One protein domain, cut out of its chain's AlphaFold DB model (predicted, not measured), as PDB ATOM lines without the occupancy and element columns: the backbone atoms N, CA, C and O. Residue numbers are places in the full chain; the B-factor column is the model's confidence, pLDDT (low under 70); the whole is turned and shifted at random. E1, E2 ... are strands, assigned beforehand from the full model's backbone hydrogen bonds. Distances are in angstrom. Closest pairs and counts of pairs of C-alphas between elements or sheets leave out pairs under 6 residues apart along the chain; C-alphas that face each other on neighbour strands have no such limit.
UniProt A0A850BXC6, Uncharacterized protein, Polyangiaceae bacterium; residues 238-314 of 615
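Overview. This is residues 238 to 314 of the 615 residues of an uncharacterized protein of Polyangiaceae bacterium (UniProt A0A850BXC6). This domain has little regular structure: a rod made mostly of winding loops, with one small two-stranded hairpin, E1 and E2, at one end. Residues 238 to 247 run beside the hairpin, and residues 261 to 314, with no named element, wind in loops from it toward the other end. The printed part has 77 residues, with no named helix and two named strands, E1 then E2, antiparallel; the class is all strand, with only 10 residues in named elements. It is only just loose, close to compact, with a radius of gyration of the C-alphas of 14.1 A and spans of 46 by 21 by 18 A.

Arrangement. E1, residues 248 to 252, and E2, residues 256 to 260, are antiparallel neighbours at 152 degrees and form a hairpin with a tight link. N 250 and O 258 are within hydrogen-bond range at 2.9 A.

Along the chain. E1 begins at C-alpha 248 (23.433, 25.409, -43.223) and spans 12.6 A; E2 spans 12.7 A to C-alpha 260 (23.476, 29.603, -39.980).

Size, cuts and confidence. The two farthest C-alphas, of Ala 254 and Ala 314, are 47.7 A apart. The printed part has no cut; pLDDT is under 70 at residues 313 to 314.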
ATOM      1  N   VAL A 238      29.935  30.592 -56.298       90.25
ATOM      2  CA  VAL A 238      30.932  30.587 -55.224       90.25
ATOM      3  C   VAL A 238      30.750  29.319 -54.386       90.25
ATOM      4  O   VAL A 238      29.626  28.870 -54.169       90.25
ATOM      5  N   ASP A 239      31.859  28.733 -53.934       90.00
ATOM      6  CA  ASP A 239      31.826  27.668 -52.931       90.00
ATOM      7  C   ASP A 239      31.402  28.266 -51.587       90.00
ATOM      8  O   ASP A 239      32.087  29.142 -51.051       90.00
ATOM      9  N   ILE A 240      30.238  27.843 -51.104       91.31
ATOM     10  CA  ILE A 240      29.613  28.386 -49.897       91.31
ATOM     11  C   ILE A 240      29.801  27.487 -48.681       91.31
ATOM     12  O   ILE A 240      29.370  27.873 -47.608       91.31
ATOM     13  N   ASP A 241      30.424  26.321 -48.840       89.12
ATOM     14  CA  ASP A 241      30.617  25.347 -47.766       89.12
ATOM     15  C   ASP A 241      31.765  25.789 -46.837       89.12
ATOM     16  O   ASP A 241      32.918  25.934 -47.268       89.12
ATOM     17  N   ASP A 242      31.482  26.020 -45.551       89.38
ATOM     18  CA  ASP A 242      32.512  26.338 -44.549       89.38
ATOM     19  C   ASP A 242      33.180  25.097 -43.930       89.38
ATOM     20  O   ASP A 242      34.126  25.214 -43.141       89.38
ATOM     21  N   ASN A 243      32.782  23.902 -44.370       90.00
ATOM     22  CA  ASN A 243      33.120  22.589 -43.830       90.00
ATOM     23  C   ASN A 243      32.687  22.381 -42.371       90.00
ATOM     24  O   ASN A 243      33.216  21.473 -41.711       90.00
ATOM     25  N   ASP A 244      31.764  23.187 -41.847       88.81
ATOM     26  CA  ASP A 244      31.118  22.932 -40.568       88.81
ATOM     27  C   ASP A 244      29.786  22.190 -40.801       88.81
ATOM     28  O   ASP A 244      28.805  22.762 -41.262       88.81
ATOM     29  N   PRO A 245      29.699  20.890 -40.457       83.38
ATOM     30  CA  PRO A 245      28.471  20.119 -40.636       83.38
ATOM     31  C   PRO A 245      27.324  20.564 -39.712       83.38
ATOM     32  O   PRO A 245      26.233  20.003 -39.798       83.38
ATOM     33  N   CYS A 246      27.579  21.484 -38.775       85.81
ATOM     34  CA  CYS A 246      26.559  22.076 -37.917       85.81
ATOM     35  C   CYS A 246      25.890  23.312 -38.537       85.81
ATOM     36  O   CYS A 246      24.914  23.782 -37.961       85.81
ATOM     37  N   SER A 247      26.395  23.870 -39.640       88.06
ATOM     38  CA  SER A 247      25.773  25.007 -40.326       88.06
ATOM     39  C   SER A 247      25.040  24.585 -41.584       88.06
ATOM     40  O   SER A 247      25.398  23.636 -42.278       88.06
ATOM     41  N   ILE A 248      24.001  25.353 -41.890       87.38
ATOM     42  CA  ILE A 248      23.433  25.409 -43.223       87.38
ATOM     43  C   ILE A 248      24.044  26.599 -43.946       87.38
ATOM     44  O   ILE A 248      23.910  27.752 -43.518       87.38
ATOM     45  N   ASP A 249      24.682  26.289 -45.068       89.75
ATOM     46  CA  ASP A 249      25.306  27.262 -45.943       89.75
ATOM     47  C   ASP A 249      24.288  27.795 -46.937       89.75
ATOM     48  O   ASP A 249      23.732  27.076 -47.775       89.75
ATOM     49  N   LEU A 250      24.029  29.089 -46.834       88.44
ATOM     50  CA  LEU A 250      23.124  29.799 -47.716       88.44
ATOM     51  C   LEU A 250      23.888  30.922 -48.395       88.44
ATOM     52  O   LEU A 250      24.860  31.465 -47.872       88.44
ATOM     53  N   CYS A 251      23.411  31.310 -49.569       89.75
ATOM     54  CA  CYS A 251      23.921  32.489 -50.234       89.75
ATOM     55  C   CYS A 251      22.774  33.407 -50.609       89.75
ATOM     56  O   CYS A 251      21.895  33.043 -51.393       89.75
ATOM     57  N   ASP A 252      22.782  34.591 -50.010       89.19
ATOM     58  CA  ASP A 252      21.872  35.664 -50.367       89.19
ATOM     59  C   ASP A 252      22.488  36.451 -51.540       89.19
ATOM     60  O   ASP A 252      23.593  36.981 -51.389       89.19
ATOM     61  N   PRO A 253      21.803  36.579 -52.693       88.94
ATOM     62  CA  PRO A 253      22.353  37.264 -53.865       88.94
ATOM     63  C   PRO A 253      22.727  38.736 -53.657       88.94
ATOM     64  O   PRO A 253      23.434  39.300 -54.487       88.94
ATOM     65  N   ALA A 254      22.253  39.373 -52.582       89.44
ATOM     66  CA  ALA A 254      22.567  40.752 -52.232       89.44
ATOM     67  C   ALA A 254      23.606  40.866 -51.105       89.44
ATOM     68  O   ALA A 254      24.415  41.797 -51.123       89.44
ATOM     69  N   THR A 255      23.580  39.976 -50.106       88.69
ATOM     70  CA  THR A 255      24.451  40.078 -48.918       88.69
ATOM     71  C   THR A 255      25.600  39.077 -48.872       88.69
ATOM     72  O   THR A 255      26.541  39.293 -48.109       88.69
ATOM     73  N   GLY A 256      25.565  38.029 -49.692       88.88
ATOM     74  CA  GLY A 256      26.628  37.037 -49.822       88.88
ATOM     75  C   GLY A 256      26.392  35.775 -49.009       88.88
ATOM     76  O   GLY A 256      25.274  35.485 -48.574       88.88
ATOM     77  N   VAL A 257      27.472  35.014 -48.843       90.88
ATOM     78  CA  VAL A 257      27.477  33.749 -48.108       90.88
ATOM     79  C   VAL A 257      27.176  33.998 -46.634       90.88
ATOM     80  O   VAL A 257      27.793  34.855 -45.996       90.88
ATOM     81  N   ILE A 258      26.227  33.236 -46.102       90.19
ATOM     82  CA  ILE A 258      25.882  33.195 -44.686       90.19
ATOM     83  C   ILE A 258      25.870  31.739 -44.223       90.19
ATOM     84  O   ILE A 258      25.364  30.860 -44.915       90.19
ATOM     85  N   HIS A 259      26.392  31.515 -43.023       90.12
ATOM     86  CA  HIS A 259      26.406  30.212 -42.366       90.12
ATOM     87  C   HIS A 259      25.530  30.325 -41.125       90.12
ATOM     88  O   HIS A 259      25.783  31.173 -40.259       90.12
ATOM     89  N   VAL A 260      24.459  29.536 -41.066       89.69
ATOM     90  CA  VAL A 260      23.476  29.603 -39.980       89.69
ATOM     91  C   VAL A 260      23.382  28.236 -39.318       89.69
ATOM     92  O   VAL A 260      23.071  27.253 -39.977       89.69
ATOM     93  N   THR A 261      23.687  28.181 -38.023       90.56
ATOM     94  CA  THR A 261      23.758  26.925 -37.255       90.56
ATOM     95  C   THR A 261      22.384  26.366 -36.872       90.56
ATOM     96  O   THR A 261      22.240  25.162 -36.767       90.56
ATOM     97  N   ASP A 262      21.404  27.242 -36.652       91.69
ATOM     98  CA  ASP A 262      20.024  26.916 -36.252       91.69
ATOM     99  C   ASP A 262      19.110  27.949 -36.946       91.69
ATOM    100  O   ASP A 262      18.917  29.061 -36.431       91.69
ATOM    101  N   PRO A 263      18.700  27.707 -38.209       91.50
ATOM    102  CA  PRO A 263      17.927  28.664 -38.990       91.50
ATOM    103  C   PRO A 263      16.474  28.820 -38.539       91.50
ATOM    104  O   PRO A 263      15.890  29.875 -38.812       91.50
ATOM    105  N   ASP A 264      15.878  27.820 -37.885       92.44
ATOM    106  CA  ASP A 264      14.491  27.895 -37.416       92.44
ATOM    107  C   ASP A 264      14.346  28.430 -35.980       92.44
ATOM    108  O   ASP A 264      13.268  28.909 -35.602       92.44
ATOM    109  N   GLY A 265      15.455  28.486 -35.242       93.25
ATOM    110  CA  GLY A 265      15.587  29.096 -33.930       93.25
ATOM    111  C   GLY A 265      14.965  28.279 -32.804       93.25
ATOM    112  O   GLY A 265      14.605  28.866 -31.773       93.25
ATOM    113  N   ASP A 266      14.782  26.973 -32.986       92.94
ATOM    114  CA  ASP A 266      14.152  26.103 -31.994       92.94
ATOM    115  C   ASP A 266      15.125  25.616 -30.899       92.94
ATOM    116  O   ASP A 266      14.716  25.088 -29.852       92.94
ATOM    117  N   GLY A 267      16.416  25.904 -31.089       92.94
ATOM    118  CA  GLY A 267      17.498  25.577 -30.178       92.94
ATOM    119  C   GLY A 267      18.165  24.233 -30.448       92.94
ATOM    120  O   GLY A 267      18.964  23.813 -29.599       92.94
ATOM    121  N   TRP A 268      17.855  23.574 -31.564       93.56
ATOM    122  CA  TRP A 268      18.527  22.394 -32.089       93.56
ATOM    123  C   TRP A 268      19.168  22.714 -33.439       93.56
ATOM    124  O   TRP A 268      18.690  23.538 -34.198       93.56
ATOM    125  N   ALA A 269      20.326  22.103 -33.676       92.44
ATOM    126  CA  ALA A 269      21.049  22.203 -34.934       92.44
ATOM    127  C   ALA A 269      21.153  20.814 -35.580       92.44
ATOM    128  O   ALA A 269      21.037  19.779 -34.906       92.44
ATOM    129  N   SER A 270      21.540  20.765 -36.854       90.31
ATOM    130  CA  SER A 270      21.679  19.510 -37.606       90.31
ATOM    131  C   SER A 270      22.630  18.525 -36.920       90.31
ATOM    132  O   SER A 270      22.415  17.311 -36.916       90.31
ATOM    133  N   CYS A 271      23.682  19.028 -36.269       90.38
ATOM    134  CA  CYS A 271      24.635  18.189 -35.545       90.38
ATOM    135  C   CYS A 271      24.159  17.734 -34.155       90.38
ATOM    136  O   CYS A 271      24.726  16.790 -33.593       90.38
ATOM    137  N   ASP A 272      23.093  18.338 -33.629       92.12
ATOM    138  CA  ASP A 272      22.359  17.849 -32.464       92.12
ATOM    139  C   ASP A 272      21.290  16.806 -32.835       92.12
ATOM    140  O   ASP A 272      20.684  16.204 -31.945       92.12
ATOM    141  N   GLY A 273      21.136  16.510 -34.128       91.56
ATOM    142  CA  GLY A 273      20.214  15.507 -34.651       91.56
ATOM    143  C   GLY A 273      18.890  16.082 -35.137       91.56
ATOM    144  O   GLY A 273      17.961  15.304 -35.349       91.56
ATOM    145  N   ASP A 274      18.800  17.401 -35.301       93.50
ATOM    146  CA  ASP A 274      17.671  18.019 -35.979       93.50
ATOM    147  C   ASP A 274      17.608  17.570 -37.446       93.50
ATOM    148  O   ASP A 274      18.610  17.519 -38.164       93.50
ATOM    149  N   CYS A 275      16.414  17.180 -37.871       92.25
ATOM    150  CA  CYS A 275      16.129  16.654 -39.194       92.25
ATOM    151  C   CYS A 275      15.339  17.641 -40.073       92.25
ATOM    152  O   CYS A 275      15.012  17.305 -41.216       92.25
ATOM    153  N   CYS A 276      15.016  18.831 -39.560       93.44
ATOM    154  CA  CYS A 276      13.996  19.727 -40.087       93.44
ATOM    155  C   CYS A 276      14.347  21.220 -39.906       93.44
ATOM    156  O   CYS A 276      13.478  22.025 -39.641       93.44
ATOM    157  N   GLU A 277      15.582  21.629 -40.186       91.69
ATOM    158  CA  GLU A 277      16.046  23.028 -40.026       91.69
ATOM    159  C   GLU A 277      15.409  24.060 -40.976       91.69
ATOM    160  O   GLU A 277      15.365  25.263 -40.718       91.69
ATOM    161  N   LEU A 278      14.993  23.615 -42.166       90.19
ATOM    162  CA  LEU A 278      14.486  24.484 -43.225       90.19
ATOM    163  C   LEU A 278      13.164  23.962 -43.757       90.19
ATOM    164  O   LEU A 278      12.987  22.768 -44.004       90.19
ATOM    165  N   SER A 279      12.256  24.897 -44.041       90.44
ATOM    166  CA  SER A 279      10.956  24.562 -44.606       90.44
ATOM    167  C   SER A 279      11.101  23.806 -45.928       90.44
ATOM    168  O   SER A 279      11.647  24.318 -46.907       90.44
ATOM    169  N   SER A 280      10.556  22.595 -45.976       86.62
ATOM    170  CA  SER A 280      10.550  21.734 -47.155       86.62
ATOM    171  C   SER A 280       9.228  20.959 -47.248       86.62
ATOM    172  O   SER A 280       8.439  20.958 -46.302       86.62
ATOM    173  N   PRO A 281       8.928  20.277 -48.369       85.19
ATOM    174  CA  PRO A 281       7.703  19.482 -48.489       85.19
ATOM    175  C   PRO A 281       7.534  18.392 -47.419       85.19
ATOM    176  O   PRO A 281       6.411  17.960 -47.182       85.19
ATOM    177  N   THR A 282       8.629  17.948 -46.796       80.50
ATOM    178  CA  THR A 282       8.648  16.954 -45.710       80.50
ATOM    179  C   THR A 282       8.887  17.582 -44.334       80.50
ATOM    180  O   THR A 282       8.968  16.861 -43.351       80.50
ATOM    181  N   CYS A 283       9.009  18.908 -44.263       86.56
ATOM    182  CA  CYS A 283       9.341  19.678 -43.068       86.56
ATOM    183  C   CYS A 283       8.581  21.017 -43.126       86.56
ATOM    184  O   CYS A 283       9.110  22.050 -43.534       86.56
ATOM    185  N   LEU A 284       7.278  20.988 -42.833       89.31
ATOM    186  CA  LEU A 284       6.402  22.161 -42.997       89.31
ATOM    187  C   LEU A 284       6.494  23.155 -41.836       89.31
ATOM    188  O   LEU A 284       6.131  24.320 -41.991       89.31
ATOM    189  N   SER A 285       6.911  22.696 -40.661       92.69
ATOM    190  CA  SER A 285       7.031  23.516 -39.454       92.69
ATOM    191  C   SER A 285       8.332  23.173 -38.728       92.69
ATOM    192  O   SER A 285       8.252  22.511 -37.700       92.69
ATOM    193  N   PRO A 286       9.483  23.619 -39.279       94.38
ATOM    194  CA  PRO A 286      10.827  23.398 -38.739       94.38
ATOM    195  C   PRO A 286      10.904  23.428 -37.212       94.38
ATOM    196  O   PRO A 286      11.047  22.388 -36.585       94.38
ATOM    197  N   ALA A 287      10.532  24.565 -36.617       94.56
ATOM    198  CA  ALA A 287      10.658  24.797 -35.179       94.56
ATOM    199  C   ALA A 287       9.781  23.925 -34.249       94.56
ATOM    200  O   ALA A 287       9.712  24.175 -33.044       94.56
ATOM    201  N   LEU A 288       9.017  22.971 -34.789       94.88
ATOM    202  CA  LEU A 288       8.253  21.981 -34.024       94.88
ATOM    203  C   LEU A 288       8.834  20.564 -34.140       94.88
ATOM    204  O   LEU A 288       8.287  19.650 -33.522       94.88
ATOM    205  N   VAL A 289       9.902  20.384 -34.918       95.56
ATOM    206  CA  VAL A 289      10.459  19.089 -35.297       95.56
ATOM    207  C   VAL A 289      11.918  19.045 -34.884       95.56
ATOM    208  O   VAL A 289      12.754  19.677 -35.500       95.56
ATOM    209  N   ASN A 290      12.216  18.302 -33.824       95.81
ATOM    210  CA  ASN A 290      13.572  18.134 -33.308       95.81
ATOM    211  C   ASN A 290      13.619  16.921 -32.365       95.81
ATOM    212  O   ASN A 290      12.579  16.483 -31.867       95.81
ATOM    213  N   PRO A 291      14.798  16.395 -31.988       95.38
ATOM    214  CA  PRO A 291      14.884  15.226 -31.105       95.38
ATOM    215  C   PRO A 291      14.248  15.389 -29.711       95.38
ATOM    216  O   PRO A 291      14.073  14.402 -28.986       95.38
ATOM    217  N   GLY A 292      13.954  16.623 -29.290       95.94
ATOM    218  CA  GLY A 292      13.249  16.962 -28.055       95.94
ATOM    219  C   GLY A 292      11.721  16.880 -28.143       95.94
ATOM    220  O   GLY A 292      11.063  16.899 -27.095       95.94
ATOM    221  N   ALA A 293      11.160  16.775 -29.344       95.75
ATOM    222  CA  ALA A 293       9.729  16.748 -29.603       95.75
ATOM    223  C   ALA A 293       9.108  15.378 -29.288       95.75
ATOM    224  O   ALA A 293       9.800  14.381 -29.054       95.75
ATOM    225  N   PHE A 294       7.779  15.322 -29.211       93.81
ATOM    226  CA  PHE A 294       7.040  14.062 -29.214       93.81
ATOM    227  C   PHE A 294       6.352  13.870 -30.557       93.81
ATOM    228  O   PHE A 294       5.873  14.830 -31.156       93.81
ATOM    229  N   GLU A 295       6.266  12.608 -30.960       92.56
ATOM    230  CA  GLU A 295       5.603  12.191 -32.187       92.56
ATOM    231  C   GLU A 295       4.089  12.449 -32.146       92.56
ATOM    232  O   GLU A 295       3.382  11.931 -31.266       92.56
ATOM    233  N   ILE A 296       3.574  13.215 -33.112       91.38
ATOM    234  CA  ILE A 296       2.147  13.492 -33.278       91.38
ATOM    235  C   ILE A 296       1.579  12.529 -34.319       91.38
ATOM    236  O   ILE A 296       1.655  12.733 -35.523       91.38
ATOM    237  N   LEU A 297       0.900  11.491 -33.836       89.88
ATOM    238  CA  LEU A 297       0.424  10.409 -34.695       89.88
ATOM    239  C   LEU A 297      -0.482  10.888 -35.846       89.88
ATOM    240  O   LEU A 297      -1.528  11.504 -35.609       89.88
ATOM    241  N   ASN A 298      -0.193  10.406 -37.058       88.00
ATOM    242  CA  ASN A 298      -0.968  10.614 -38.287       88.00
ATOM    243  C   ASN A 298      -0.881  12.043 -38.857       88.00
ATOM    244  O   ASN A 298      -1.842  12.502 -39.491       88.00
ATOM    245  N   ASN A 299       0.233  12.747 -38.642       88.25
ATOM    246  CA  ASN A 299       0.498  14.047 -39.263       88.25
ATOM    247  C   ASN A 299       1.430  13.952 -40.493       88.25
ATOM    248  O   ASN A 299       1.525  14.942 -41.223       88.25
ATOM    249  N   ASN A 300       2.001  12.775 -40.796       88.81
ATOM    250  CA  ASN A 300       2.970  12.551 -41.880       88.81
ATOM    251  C   ASN A 300       4.312  13.291 -41.678       88.81
ATOM    252  O   ASN A 300       4.960  13.640 -42.673       88.81
ATOM    253  N   VAL A 301       4.704  13.580 -40.433       89.94
ATOM    254  CA  VAL A 301       5.927  14.310 -40.059       89.94
ATOM    255  C   VAL A 301       6.677  13.512 -38.991       89.94
ATOM    256  O   VAL A 301       6.076  13.059 -38.034       89.94
ATOM    257  N   ASP A 302       7.991  13.347 -39.158       92.00
ATOM    258  CA  ASP A 302       8.870  12.751 -38.138       92.00
ATOM    259  C   ASP A 302       9.188  13.813 -37.088       92.00
ATOM    260  O   ASP A 302      10.218  14.475 -37.186       92.00
ATOM    261  N   ASP A 303       8.265  14.056 -36.151       93.44
ATOM    262  CA  ASP A 303       8.374  15.194 -35.234       93.44
ATOM    263  C   ASP A 303       9.586  15.052 -34.305       93.44
ATOM    264  O   ASP A 303      10.243  16.045 -34.001       93.44
ATOM    265  N   ASP A 304       9.893  13.830 -33.846       92.75
ATOM    266  CA  ASP A 304      10.984  13.565 -32.897       92.75
ATOM    267  C   ASP A 304      12.322  13.160 -33.542       92.75
ATOM    268  O   ASP A 304      13.252  12.741 -32.833       92.75
ATOM    269  N   CYS A 305      12.433  13.343 -34.865       93.38
ATOM    270  CA  CYS A 305      13.605  13.028 -35.687       93.38
ATOM    271  C   CYS A 305      14.153  11.616 -35.427       93.38
ATOM    272  O   CYS A 305      15.368  11.378 -35.378       93.38
ATOM    273  N   ASP A 306      13.248  10.665 -35.215       90.81
ATOM    274  CA  ASP A 306      13.553   9.265 -34.987       90.81
ATOM    275  C   ASP A 306      12.712   8.422 -35.949       90.81
ATOM    276  O   ASP A 306      11.575   8.032 -35.695       90.81
ATOM    277  N   ALA A 307      13.334   8.051 -37.068       88.94
ATOM    278  CA  ALA A 307      12.702   7.259 -38.120       88.94
ATOM    279  C   ALA A 307      12.145   5.896 -37.646       88.94
ATOM    280  O   ALA A 307      11.425   5.233 -38.396       88.94
ATOM    281  N   ALA A 308      12.493   5.427 -36.438       87.06
ATOM    282  CA  ALA A 308      11.881   4.242 -35.839       87.06
ATOM    283  C   ALA A 308      10.494   4.519 -35.230       87.06
ATOM    284  O   ALA A 308       9.711   3.577 -35.065       87.06
ATOM    285  N   THR A 309      10.201   5.776 -34.893       83.56
ATOM    286  CA  THR A 309       8.938   6.255 -34.325       83.56
ATOM    287  C   THR A 309       8.074   7.054 -35.299       83.56
ATOM    288  O   THR A 309       6.905   7.247 -34.966       83.56
ATOM    289  N   PHE A 310       8.571   7.375 -36.501       85.25
ATOM    290  CA  PHE A 310       7.836   8.067 -37.574       85.25
ATOM    291  C   PHE A 310       6.399   7.561 -37.772       85.25
ATOM    292  O   PHE A 310       6.194   6.402 -38.164       85.25
ATOM    293  N   ASP A 311       5.423   8.428 -37.486       81.25
ATOM    294  CA  ASP A 311       3.975   8.197 -37.547       81.25
ATOM    295  C   ASP A 311       3.551   6.826 -36.991       81.25
ATOM    296  O   ASP A 311       2.615   6.169 -37.470       81.25
ATOM    297  N   SER A 312       4.298   6.328 -36.006       72.19
ATOM    298  CA  SER A 312       4.195   4.941 -35.578       72.19
ATOM    299  C   SER A 312       2.954   4.687 -34.720       72.19
ATOM    300  O   SER A 312       2.216   5.578 -34.307       72.19
ATOM    301  N   MET A 313       2.675   3.411 -34.454       62.75
ATOM    302  CA  MET A 313       1.604   3.028 -33.535       62.75
ATOM    303  C   MET A 313       1.895   3.582 -32.137       62.75
ATOM    304  O   MET A 313       3.044   3.561 -31.701       62.75
ATOM    305  N   ALA A 314       0.838   4.019 -31.441       67.62
ATOM    306  CA  ALA A 314       0.883   4.513 -30.066       67.62
ATOM    307  C   ALA A 314       1.915   3.768 -29.201       67.62
ATOM    308  O   ALA A 314       2.015   2.539 -29.272       67.62
TER     309      ALA A 314